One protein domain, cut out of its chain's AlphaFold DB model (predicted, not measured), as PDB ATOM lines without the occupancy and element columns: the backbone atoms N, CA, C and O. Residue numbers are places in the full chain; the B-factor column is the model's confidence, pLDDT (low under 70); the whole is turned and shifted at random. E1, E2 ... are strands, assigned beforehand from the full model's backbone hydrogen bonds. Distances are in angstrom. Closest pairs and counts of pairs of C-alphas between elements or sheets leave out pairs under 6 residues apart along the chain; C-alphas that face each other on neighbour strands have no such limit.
ATOM      1  N   VAL A  19     -17.370  52.490   9.805       86.25
ATOM      2  CA  VAL A  19     -18.245  52.789  10.952       86.25
ATOM      3  C   VAL A  19     -19.413  51.806  10.985       86.25
ATOM      4  O   VAL A  19     -20.056  51.573   9.964       86.25
ATOM      5  N   LEU A  20     -19.711  51.252  12.159       88.06
ATOM      6  CA  LEU A  20     -20.961  50.550  12.443       88.06
ATOM      7  C   LEU A  20     -21.945  51.526  13.089       88.06
ATOM      8  O   LEU A  20     -21.593  52.194  14.060       88.06
ATOM      9  N   GLU A  21     -23.165  51.591  12.566       88.12
ATOM     10  CA  GLU A  21     -24.287  52.319  13.154       88.12
ATOM     11  C   GLU A  21     -25.423  51.346  13.469       88.12
ATOM     12  O   GLU A  21     -25.871  50.587  12.600       88.12
ATOM     13  N   LEU A  22     -25.877  51.374  14.720       84.75
ATOM     14  CA  LEU A  22     -27.010  50.582  15.178       84.75
ATOM     15  C   LEU A  22     -28.247  51.478  15.326       84.75
ATOM     16  O   LEU A  22     -28.106  52.634  15.730       84.75
ATOM     17  N   PRO A  23     -29.455  50.955  15.047       81.38
ATOM     18  CA  PRO A  23     -30.728  51.640  15.269       81.38
ATOM     19  C   PRO A  23     -31.085  51.632  16.764       81.38
ATOM     20  O   PRO A  23     -32.132  51.144  17.172       81.38
ATOM     21  N   LEU A  24     -30.159  52.111  17.590       81.81
ATOM     22  CA  LEU A  24     -30.261  52.204  19.039       81.81
ATOM     23  C   LEU A  24     -29.904  53.626  19.455       81.81
ATOM     24  O   LEU A  24     -29.170  54.317  18.744       81.81
ATOM     25  N   ARG A  25     -30.373  54.029  20.635       83.19
ATOM     26  CA  ARG A  25     -29.953  55.277  21.282       83.19
ATOM     27  C   ARG A  25     -28.436  55.314  21.454       83.19
ATOM     28  O   ARG A  25     -27.827  54.277  21.711       83.19
ATOM     29  N   SER A  26     -27.812  56.490  21.373       83.88
ATOM     30  CA  SER A  26     -26.345  56.588  21.469       83.88
ATOM     31  C   SER A  26     -25.781  56.105  22.810       83.88
ATOM     32  O   SER A  26     -24.646  55.638  22.854       83.88
ATOM     33  N   HIS A  27     -26.593  56.156  23.869       83.06
ATOM     34  CA  HIS A  27     -26.274  55.683  25.217       83.06
ATOM     35  C   HIS A  27     -26.701  54.230  25.483       83.06
ATOM     36  O   HIS A  27     -26.649  53.791  26.627       83.06
ATOM     37  N   ALA A  28     -27.168  53.492  24.471       87.88
ATOM     38  CA  ALA A  28     -27.548  52.098  24.652       87.88
ATOM     39  C   ALA A  28     -26.340  51.243  25.068       87.88
ATOM     40  O   ALA A  28     -25.248  51.363  24.498       87.88
ATOM     41  N   ASP A  29     -26.568  50.337  26.017       91.75
ATOM     42  CA  ASP A  29     -25.567  49.375  26.461       91.75
ATOM     43  C   ASP A  29     -25.388  48.283  25.401       91.75
ATOM     44  O   ASP A  29     -26.226  47.397  25.216       91.75
ATOM     45  N   VAL A  30     -24.271  48.363  24.678       93.56
ATOM     46  CA  VAL A  30     -23.892  47.394  23.648       93.56
ATOM     47  C   VAL A  30     -22.645  46.654  24.105       93.56
ATOM     48  O   VAL A  30     -21.563  47.231  24.216       93.56
ATOM     49  N   LEU A  31     -22.781  45.349  24.319       96.00
ATOM     50  CA  LEU A  31     -21.661  44.465  24.606       96.00
ATOM     51  C   LEU A  31     -20.849  44.225  23.332       96.00
ATOM     52  O   LEU A  31     -21.391  43.803  22.309       96.00
ATOM     53  N   ILE A  32     -19.538  44.453  23.411       94.88
ATOM     54  CA  ILE A  32     -18.606  44.284  22.292       94.88
ATOM     55  C   ILE A  32     -17.657  43.124  22.594       94.88
ATOM     56  O   ILE A  32     -16.813  43.202  23.484       94.88
ATOM     57  N   GLU A  33     -17.761  42.053  21.815       95.81
ATOM     58  CA  GLU A  33     -16.867  40.901  21.876       95.81
ATOM     59  C   GLU A  33     -15.843  40.942  20.730       95.81
ATOM     60  O   GLU A  33     -16.187  40.964  19.539       95.81
ATOM     61  N   TYR A  34     -14.562  40.872  21.093       92.31
ATOM     62  CA  TYR A  34     -13.436  40.841  20.163       92.31
ATOM     63  C   TYR A  34     -13.043  39.390  19.876       92.31
ATOM     64  O   TYR A  34     -12.298  38.777  20.636       92.31
ATOM     65  N   ARG A  35     -13.522  38.826  18.765       91.94
ATOM     66  CA  ARG A  35     -13.180  37.453  18.354       91.94
ATOM     67  C   ARG A  35     -12.059  37.461  17.320       91.94
ATOM     68  O   ARG A  35     -11.765  38.494  16.715       91.94
ATOM     69  N   SER A  36     -11.402  36.325  17.109       90.19
ATOM     70  CA  SER A  36     -10.314  36.212  16.125       90.19
ATOM     71  C   SER A  36     -10.798  36.437  14.688       90.19
ATOM     72  O   SER A  36     -10.074  37.010  13.878       90.19
ATOM     73  N   ASP A  37     -12.032  36.035  14.382       91.44
ATOM     74  CA  ASP A  37     -12.644  36.055  13.052       91.44
ATOM     75  C   ASP A  37     -13.610  37.230  12.827       91.44
ATOM     76  O   ASP A  37     -13.852  37.616  11.684       91.44
ATOM     77  N   CYS A  38     -14.172  37.815  13.889       92.94
ATOM     78  CA  CYS A  38     -15.135  38.911  13.785       92.94
ATOM     79  C   CYS A  38     -15.183  39.806  15.032       92.94
ATOM     80  O   CYS A  38     -14.709  39.447  16.106       92.94
ATOM     81  N   TYR A  39     -15.822  40.963  14.896       94.56
ATOM     82  CA  TYR A  39     -16.404  41.699  16.016       94.56
ATOM     83  C   TYR A  39     -17.857  41.269  16.179       94.56
ATOM     84  O   TYR A  39     -18.575  41.162  15.179       94.56
ATOM     85  N   ARG A  40     -18.291  41.019  17.414       94.94
ATOM     86  CA  ARG A  40     -19.697  40.754  17.730       94.94
ATOM     87  C   ARG A  40     -20.212  41.829  18.676       94.94
ATOM     88  O   ARG A  40     -19.596  42.093  19.698       94.94
ATOM     89  N   PHE A  41     -21.332  42.428  18.305       95.56
ATOM     90  CA  PHE A  41     -22.035  43.451  19.061       95.56
ATOM     91  C   PHE A  41     -23.373  42.867  19.488       95.56
ATOM     92  O   PHE A  41     -24.102  42.362  18.632       95.56
ATOM     93  N   THR A  42     -23.677  42.918  20.776       94.75
ATOM     94  CA  THR A  42     -24.929  42.404  21.336       94.75
ATOM     95  C   THR A  42     -25.571  43.505  22.162       94.75
ATOM     96  O   THR A  42     -24.917  44.070  23.034       94.75
ATOM     97  N   ALA A  43     -26.828  43.821  21.886       92.31
ATOM     98  CA  ALA A  43     -27.572  44.850  22.599       92.31
ATOM     99  C   ALA A  43     -28.960  44.338  22.966       92.31
ATOM    100  O   ALA A  43     -29.584  43.636  22.165       92.31
ATOM    101  N   ASN A  44     -29.447  44.715  24.147       90.88
ATOM    102  CA  ASN A  44     -30.836  44.464  24.507       90.88
ATOM    103  C   ASN A  44     -31.749  45.437  23.751       90.88
ATOM    104  O   ASN A  44     -31.405  46.604  23.556       90.88
ATOM    105  N   ILE A  45     -32.891  44.940  23.298       86.00
ATOM    106  CA  ILE A  45     -33.881  45.689  22.532       86.00
ATOM    107  C   ILE A  45     -35.270  45.449  23.120       86.00
ATOM    108  O   ILE A  45     -35.540  44.399  23.704       86.00
ATOM    109  N   GLU A  46     -36.159  46.421  22.946       81.12
ATOM    110  CA  GLU A  46     -37.557  46.292  23.354       81.12
ATOM    111  C   GLU A  46     -38.282  45.204  22.541       81.12
ATOM    112  O   GLU A  46     -37.911  44.887  21.403       81.12
ATOM    113  N   ASP A  47     -39.343  44.635  23.119       70.19
ATOM    114  CA  ASP A  47     -40.175  43.650  22.428       70.19
ATOM    115  C   ASP A  47     -40.762  44.245  21.143       70.19
ATOM    116  O   ASP A  47     -41.277  45.361  21.127       70.19
ATOM    117  N   ASN A  48     -40.701  43.478  20.051       65.62
ATOM    118  CA  ASN A  48     -41.166  43.875  18.717       65.62
ATOM    119  C   ASN A  48     -40.453  45.091  18.089       65.62
ATOM    120  O   ASN A  48     -40.911  45.560  17.046       65.62
ATOM    121  N   ALA A  49     -39.317  45.558  18.629       67.38
ATOM    122  CA  ALA A  49     -38.552  46.674  18.049       67.38
ATOM    123  C   ALA A  49     -38.177  46.446  16.571       67.38
ATOM    124  O   ALA A  49     -38.154  47.369  15.759       67.38
ATOM    125  N   PHE A  50     -37.940  45.188  16.198       68.56
ATOM    126  CA  PHE A  50     -37.790  44.756  14.816       68.56
ATOM    127  C   PHE A  50     -38.650  43.513  14.671       68.56
ATOM    128  O   PHE A  50     -38.354  42.527  15.337       68.56
ATOM    129  N   ALA A  51     -39.709  43.555  13.859       66.94
ATOM    130  CA  ALA A  51     -40.707  42.489  13.684       66.94
ATOM    131  C   ALA A  51     -40.119  41.159  13.141       66.94
ATOM    132  O   ALA A  51     -40.419  40.725  12.032       66.94
ATOM    133  N   GLY A  52     -39.195  40.542  13.877       64.62
ATOM    134  CA  GLY A  52     -38.401  39.367  13.520       64.62
ATOM    135  C   GLY A  52     -37.367  39.571  12.408       64.62
ATOM    136  O   GLY A  52     -36.528  38.701  12.188       64.62
ATOM    137  N   GLN A  53     -37.394  40.695  11.689       68.44
ATOM    138  CA  GLN A  53     -36.559  40.909  10.510       68.44
ATOM    139  C   GLN A  53     -35.608  42.084  10.716       68.44
ATOM    140  O   GLN A  53     -36.042  43.226  10.837       68.44
ATOM    141  N   VAL A  54     -34.304  41.797  10.694       77.06
ATOM    142  CA  VAL A  54     -33.237  42.802  10.637       77.06
ATOM    143  C   VAL A  54     -32.244  42.474   9.532       77.06
ATOM    144  O   VAL A  54     -31.982  41.307   9.240       77.06
ATOM    145  N   ARG A  55     -31.671  43.504   8.910       80.69
ATOM    146  CA  ARG A  55     -30.611  43.357   7.905       80.69
ATOM    147  C   ARG A  55     -29.507  44.376   8.127       80.69
ATOM    148  O   ARG A  55     -29.781  45.553   8.344       80.69
ATOM    149  N   ALA A  56     -28.263  43.917   8.033       82.06
ATOM    150  CA  ALA A  56     -27.094  44.782   7.985       82.06
ATOM    151  C   ALA A  56     -26.807  45.169   6.528       82.06
ATOM    152  O   ALA A  56     -26.730  44.308   5.653       82.06
ATOM    153  N   HIS A  57     -26.641  46.462   6.277       81.81
ATOM    154  CA  HIS A  57     -26.346  47.019   4.964       81.81
ATOM    155  C   HIS A  57     -25.068  47.843   5.024       81.81
ATOM    156  O   HIS A  57     -25.009  48.838   5.742       81.81
ATOM    157  N   ALA A  58     -24.060  47.466   4.241       79.38
ATOM    158  CA  ALA A  58     -22.887  48.302   4.032       79.38
ATOM    159  C   ALA A  58     -23.176  49.341   2.939       79.38
ATOM    160  O   ALA A  58     -23.466  48.992   1.796       79.38
ATOM    161  N   VAL A  59     -23.086  50.620   3.291       76.06
ATOM    162  CA  VAL A  59     -23.275  51.756   2.390       76.06
ATOM    163  C   VAL A  59     -21.952  52.499   2.275       76.06
ATOM    164  O   VAL A  59     -21.399  52.968   3.274       76.06
ATOM    165  N   LYS A  60     -21.435  52.619   1.050       73.56
ATOM    166  CA  LYS A  60     -20.311  53.513   0.758       73.56
ATOM    167  C   LYS A  60     -20.843  54.939   0.728       73.56
ATOM    168  O   LYS A  60     -21.559  55.305  -0.197       73.56
ATOM    169  N   ILE A  61     -20.519  55.720   1.750       69.50
ATOM    170  CA  ILE A  61     -20.890  57.144   1.815       69.50
ATOM    171  C   ILE A  61     -19.793  58.040   1.226       69.50
ATOM    172  O   ILE A  61     -20.046  59.179   0.850       69.50
ATOM    173  N   HIS A  62     -18.576  57.507   1.128       63.34
ATOM    174  CA  HIS A  62     -17.408  58.107   0.493       63.34
ATOM    175  C   HIS A  62     -16.503  56.956   0.005       63.34
ATOM    176  O   HIS A  62     -16.590  55.868   0.585       63.34
ATOM    177  N   PRO A  63     -15.628  57.134  -1.007       61.25
ATOM    178  CA  PRO A  63     -14.744  56.068  -1.501       61.25
ATOM    179  C   PRO A  63     -13.958  55.332  -0.410       61.25
ATOM    180  O   PRO A  63     -13.745  54.127  -0.503       61.25
ATOM    181  N   GLU A  64     -13.595  56.050   0.649       60.78
ATOM    182  CA  GLU A  64     -12.839  55.521   1.783       60.78
ATOM    183  C   GLU A  64     -13.702  55.203   3.002       60.78
ATOM    184  O   GLU A  64     -13.182  54.635   3.953       60.78
ATOM    185  N   VAL A  65     -14.988  55.576   3.007       62.25
ATOM    186  CA  VAL A  65     -15.856  55.463   4.186       62.25
ATOM    187  C   VAL A  65     -17.015  54.519   3.913       62.25
ATOM    188  O   VAL A  65     -17.939  54.824   3.153       62.25
ATOM    189  N   THR A  66     -16.981  53.370   4.583       74.12
ATOM    190  CA  THR A  66     -18.064  52.386   4.566       74.12
ATOM    191  C   THR A  66     -18.808  52.409   5.892       74.12
ATOM    192  O   THR A  66     -18.221  52.212   6.955       74.12
ATOM    193  N   LYS A  67     -20.117  52.636   5.829       77.31
ATOM    194  CA  LYS A  67     -21.011  52.637   6.984       77.31
ATOM    195  C   LYS A  67     -21.876  51.381   6.963       77.31
ATOM    196  O   LYS A  67     -22.559  51.142   5.973       77.31
ATOM    197  N   VAL A  68     -21.881  50.595   8.035       75.38
ATOM    198  CA  VAL A  68     -22.850  49.503   8.219       75.38
ATOM    199  C   VAL A  68     -24.068  50.065   8.933       75.38
ATOM    200  O   VAL A  68     -23.933  50.604  10.026       75.38
ATOM    201  N   VAL A  69     -25.239  49.942   8.318       75.44
ATOM    202  CA  VAL A  69     -26.528  50.343   8.888       75.44
ATOM    203  C   VAL A  69     -27.361  49.092   9.108       75.44
ATOM    204  O   VAL A  69     -27.551  48.312   8.173       75.44
ATOM    205  N   VAL A  70     -27.873  48.896  10.319       77.56
ATOM    206  CA  VAL A  70     -28.831  47.819  10.603       77.56
ATOM    207  C   VAL A  70     -30.255  48.366  10.501       77.56
ATOM    208  O   VAL A  70     -30.564  49.383  11.110       77.56
ATOM    209  N   ARG A  71     -31.104  47.719   9.694       74.62
ATOM    210  CA  ARG A  71     -32.491  48.136   9.414       74.62
ATOM    211  C   ARG A  71     -33.487  47.047   9.805       74.62
ATOM    212  O   ARG A  71     -33.204  45.873   9.566       74.62
ATOM    213  N   GLY A  72     -34.641  47.444  10.345       67.94
ATOM    214  CA  GLY A  72     -35.809  46.576  10.543       67.94
ATOM    215  C   GLY A  72     -36.544  46.263   9.230       67.94
ATOM    216  O   GLY A  72     -36.426  47.001   8.255       67.94
ATOM    217  N   GLY A  73     -37.264  45.138   9.181       53.56
ATOM    218  CA  GLY A  73     -37.910  44.604   7.972       53.56
ATOM    219  C   GLY A  73     -39.238  45.246   7.555       53.56
ATOM    220  O   GLY A  73     -39.765  44.894   6.504       53.56
ATOM    221  N   ASN A  74     -39.785  46.197   8.310       49.28
ATOM    222  CA  ASN A  74     -40.903  47.012   7.842       49.28
ATOM    223  C   ASN A  74     -40.351  48.154   6.978       49.28
ATOM    224  O   ASN A  74     -39.775  49.108   7.485       49.28
ATOM    225  N   GLY A  75     -40.518  48.047   5.658       46.81
ATOM    226  CA  GLY A  75     -40.037  48.984   4.630       46.81
ATOM    227  C   GLY A  75     -40.574  50.424   4.690       46.81
ATOM    228  O   GLY A  75     -40.661  51.075   3.655       46.81
ATOM    229  N   LEU A  76     -40.909  50.951   5.866       42.59
ATOM    230  CA  LEU A  76     -41.136  52.370   6.096       42.59
ATOM    231  C   LEU A  76     -39.801  53.052   6.407       42.59
ATOM    232  O   LEU A  76     -39.438  53.258   7.556       42.59
ATOM    233  N   THR A  98      -9.084  46.497   9.317       85.81
ATOM    234  CA  THR A  98      -9.031  45.049   9.097       85.81
ATOM    235  C   THR A  98     -10.410  44.409   8.923       85.81
ATOM    236  O   THR A  98     -10.479  43.217   8.640       85.81
ATOM    237  N   THR A  99     -11.509  45.122   9.183       88.75
ATOM    238  CA  THR A  99     -12.857  44.553   9.090       88.75
ATOM    239  C   THR A  99     -13.411  44.572   7.671       88.75
ATOM    240  O   THR A  99     -12.978  45.338   6.812       88.75
ATOM    241  N   ARG A 100     -14.378  43.683   7.435       89.19
ATOM    242  CA  ARG A 100     -15.125  43.513   6.186       89.19
ATOM    243  C   ARG A 100     -16.599  43.839   6.425       89.19
ATOM    244  O   ARG A 100     -17.417  42.920   6.543       89.19
ATOM    245  N   PRO A 101     -16.941  45.130   6.583       86.19
ATOM    246  CA  PRO A 101     -18.309  45.581   6.840       86.19
ATOM    247  C   PRO A 101     -19.323  45.097   5.794       86.19
ATOM    248  O   PRO A 101     -20.481  44.869   6.123       86.19
ATOM    249  N   GLU A 102     -18.894  44.874   4.554       86.25
ATOM    250  CA  GLU A 102     -19.694  44.328   3.455       86.25
ATOM    251  C   GLU A 102     -20.204  42.896   3.690       86.25
ATOM    252  O   GLU A 102     -21.172  42.482   3.059       86.25
ATOM    253  N   LEU A 103     -19.590  42.153   4.616       88.12
ATOM    254  CA  LEU A 103     -20.009  40.805   5.020       88.12
ATOM    255  C   LEU A 103     -20.737  40.791   6.370       88.12
ATOM    256  O   LEU A 103     -20.950  39.716   6.944       88.12
ATOM    257  N   ALA A 104     -21.072  41.964   6.912       91.00
ATOM    258  CA  ALA A 104     -21.737  42.063   8.197       91.00
ATOM    259  C   ALA A 104     -23.111  41.381   8.171       91.00
ATOM    260  O   ALA A 104     -23.846  41.434   7.185       91.00
ATOM    261  N   LYS A 105     -23.467  40.745   9.286       90.62
ATOM    262  CA  LYS A 105     -24.768  40.098   9.480       90.62
ATOM    263  C   LYS A 105     -25.396  40.609  10.762       90.62
ATOM    264  O   LYS A 105     -24.692  40.801  11.748       90.62
ATOM    265  N   ALA A 106     -26.708  40.789  10.745       90.56
ATOM    266  CA  ALA A 106     -27.498  41.122  11.918       90.56
ATOM    267  C   ALA A 106     -28.588  40.066  12.095       90.56
ATOM    268  O   ALA A 106     -29.129  39.569  11.108       90.56
ATOM    269  N   VAL A 107     -28.886  39.720  13.341       89.56
ATOM    270  CA  VAL A 107     -29.979  38.824  13.715       89.56
ATOM    271  C   VAL A 107     -30.578  39.303  15.028       89.56
ATOM    272  O   VAL A 107     -29.863  39.848  15.867       89.56
ATOM    273  N   VAL A 108     -31.881  39.104  15.194       88.06
ATOM    274  CA  VAL A 108     -32.565  39.294  16.472       88.06
ATOM    275  C   VAL A 108     -32.887  37.924  17.054       88.06
ATOM    276  O   VAL A 108     -33.445  37.076  16.359       88.06
ATOM    277  N   VAL A 109     -32.512  37.702  18.312       88.00
ATOM    278  CA  VAL A 109     -32.818  36.480  19.065       88.00
ATOM    279  C   VAL A 109     -33.494  36.898  20.367       88.00
ATOM    280  O   VAL A 109     -32.855  37.468  21.244       88.00
ATOM    281  N   GLY A 110     -34.803  36.662  20.482       86.81
ATOM    282  CA  GLY A 110     -35.594  37.174  21.604       86.81
ATOM    283  C   GLY A 110     -35.527  38.703  21.679       86.81
ATOM    284  O   GLY A 110     -35.904  39.381  20.726       86.81
ATOM    285  N   ARG A 111     -35.004  39.223  22.795       88.00
ATOM    286  CA  ARG A 111     -34.791  40.659  23.056       88.00
ATOM    287  C   ARG A 111     -33.358  41.116  22.789       88.00
ATOM    288  O   ARG A 111     -32.923  42.123  23.336       88.00
ATOM    289  N   GLU A 112     -32.593  40.377  21.992       90.75
ATOM    290  CA  GLU A 112     -31.206  40.724  21.690       90.75
ATOM    291  C   GLU A 112     -31.000  40.986  20.202       90.75
ATOM    292  O   GLU A 112     -31.270  40.126  19.362       90.75
ATOM    293  N   LEU A 113     -30.447  42.156  19.879       90.44
ATOM    294  CA  LEU A 113     -29.871  42.441  18.572       90.44
ATOM    295  C   LEU A 113     -28.407  42.008  18.569       90.44
ATOM    296  O   LEU A 113     -27.586  42.554  19.304       90.44
ATOM    297  N   ILE A 114     -28.070  41.064  17.692       92.88
ATOM    298  CA  ILE A 114     -26.711  40.561  17.513       92.88
ATOM    299  C   ILE A 114     -26.212  40.960  16.127       92.88
ATOM    300  O   ILE A 114     -26.753  40.535  15.106       92.88
ATOM    301  N   VAL A 115     -25.123  41.724  16.083       93.75
ATOM    302  CA  VAL A 115     -24.454  42.137  14.847       93.75
ATOM    303  C   VAL A 115     -23.048  41.566  14.810       93.75
ATOM    304  O   VAL A 115     -22.274  41.698  15.754       93.75
ATOM    305  N   ARG A 116     -22.697  40.927  13.697       94.81
ATOM    306  CA  ARG A 116     -21.371  40.361  13.452       94.81
ATOM    307  C   ARG A 116     -20.720  41.086  12.294       94.81
ATOM    308  O   ARG A 116     -21.281  41.114  11.202       94.81
ATOM    309  N   VAL A 117     -19.520  41.605  12.520       94.44
ATOM    310  CA  VAL A 117     -18.689  42.241  11.495       94.44
ATOM    311  C   VAL A 117     -17.420  41.409  11.311       94.44
ATOM    312  O   VAL A 117     -16.556  41.413  12.193       94.44
ATOM    313  N   PRO A 118     -17.290  40.657  10.207       94.06
ATOM    314  CA  PRO A 118     -16.114  39.830   9.960       94.06
ATOM    315  C   PRO A 118     -14.819  40.640   9.872       94.06
ATOM    316  O   PRO A 118     -14.806  41.790   9.431       94.06
ATOM    317  N   LYS A 119     -13.710  40.018  10.262       92.00
ATOM    318  CA  LYS A 119     -12.347  40.488  10.006       92.00
ATOM    319  C   LYS A 119     -11.846  39.901   8.682       92.00
ATOM    320  O   LYS A 119     -12.316  38.862   8.217       92.00
TER     321      LYS A 119
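Overview. This is residues 19 to 76 and 98 to 119 of the 134 residues of an uncharacterized protein of Lactuca sativa (UniProt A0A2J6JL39). A small sandwich of two twisted sheets lies face to face, the four-stranded E2, E3, E7 and E6 over the three-stranded E1, E5 and E4, their strands crossing at 31 degrees. The sheets come together along one side, where edge strand E4 meets edge strand E6, and are apart on the other, where the chain passes from E1 to E2. The printed part has 80 residues with seven named strands, E1 to E7 in chain order, and no named helix; the class is all strand. The larger sheet, in the order E2, E3, E7, E6, is all antiparallel, and the smaller, E1, E5, E4, is mixed. The whole is compact, with a radius of gyration of the C-alphas of 12.4 A and spans of 35 by 30 by 22 A.

Arrangement. In the larger sheet, E3, residues 38 to 44, is antiparallel to E7, residues 112 to 118, with N 41 and O 115 within hydrogen-bond range at 2.8 A. E2, residues 30 to 34, forms a hairpin with E3, with N 33 and O 40 at 2.8 A. E6, residues 105 to 109, forms a hairpin with E7, with N 107 and O 114 at 2.9 A. In the other sheet, E4, residues 54 to 62, and E5, residues 65 to 72, form a hairpin, with N 57 and O 69 at 2.8 A. E1, residues 19 to 25, is parallel to E5 at 32 degrees, with N 21 and O 68 at 2.8 A. Between the sheets, the closest C-alphas of E4 and E6 are those of Ala 56 and Ala 106, 5.4 A apart. E1 and E7 are near each other, with 6 pairs of C-alphas within 10 A. E1 and E2 are apart, though a tight link joins them.

Along the chain. E1 begins at C-alpha 19, (-18.245, 52.789, 10.952), and is 15.8 A long. E4, the longest strand by residues, measures 24.2 A and E5 22.7 A; C-alpha 54 is at (-33.237, 42.802, 10.637). E3 measures 19.8 A, E7 19.1 A, E6 13.0 A and E2 12.8 A. E7 ends at C-alpha 118, (-16.114, 39.830, 9.960).

Size, cuts and confidence. The two C-alphas farthest apart are those of Asp 47 and Pro 63, at 37.1 A. Residues 77 to 97 are cut out, and C-alphas 76 and 98 are 33.1 A apart across the cut, in the link from E5 to E6. Of the links that are printed whole, E3 to E4 is short but not tight, and the others are tight. Mean pLDDT of the printed part is 81.8; residues 48 to 53, 61 to 65 and 72 to 76 are under 70.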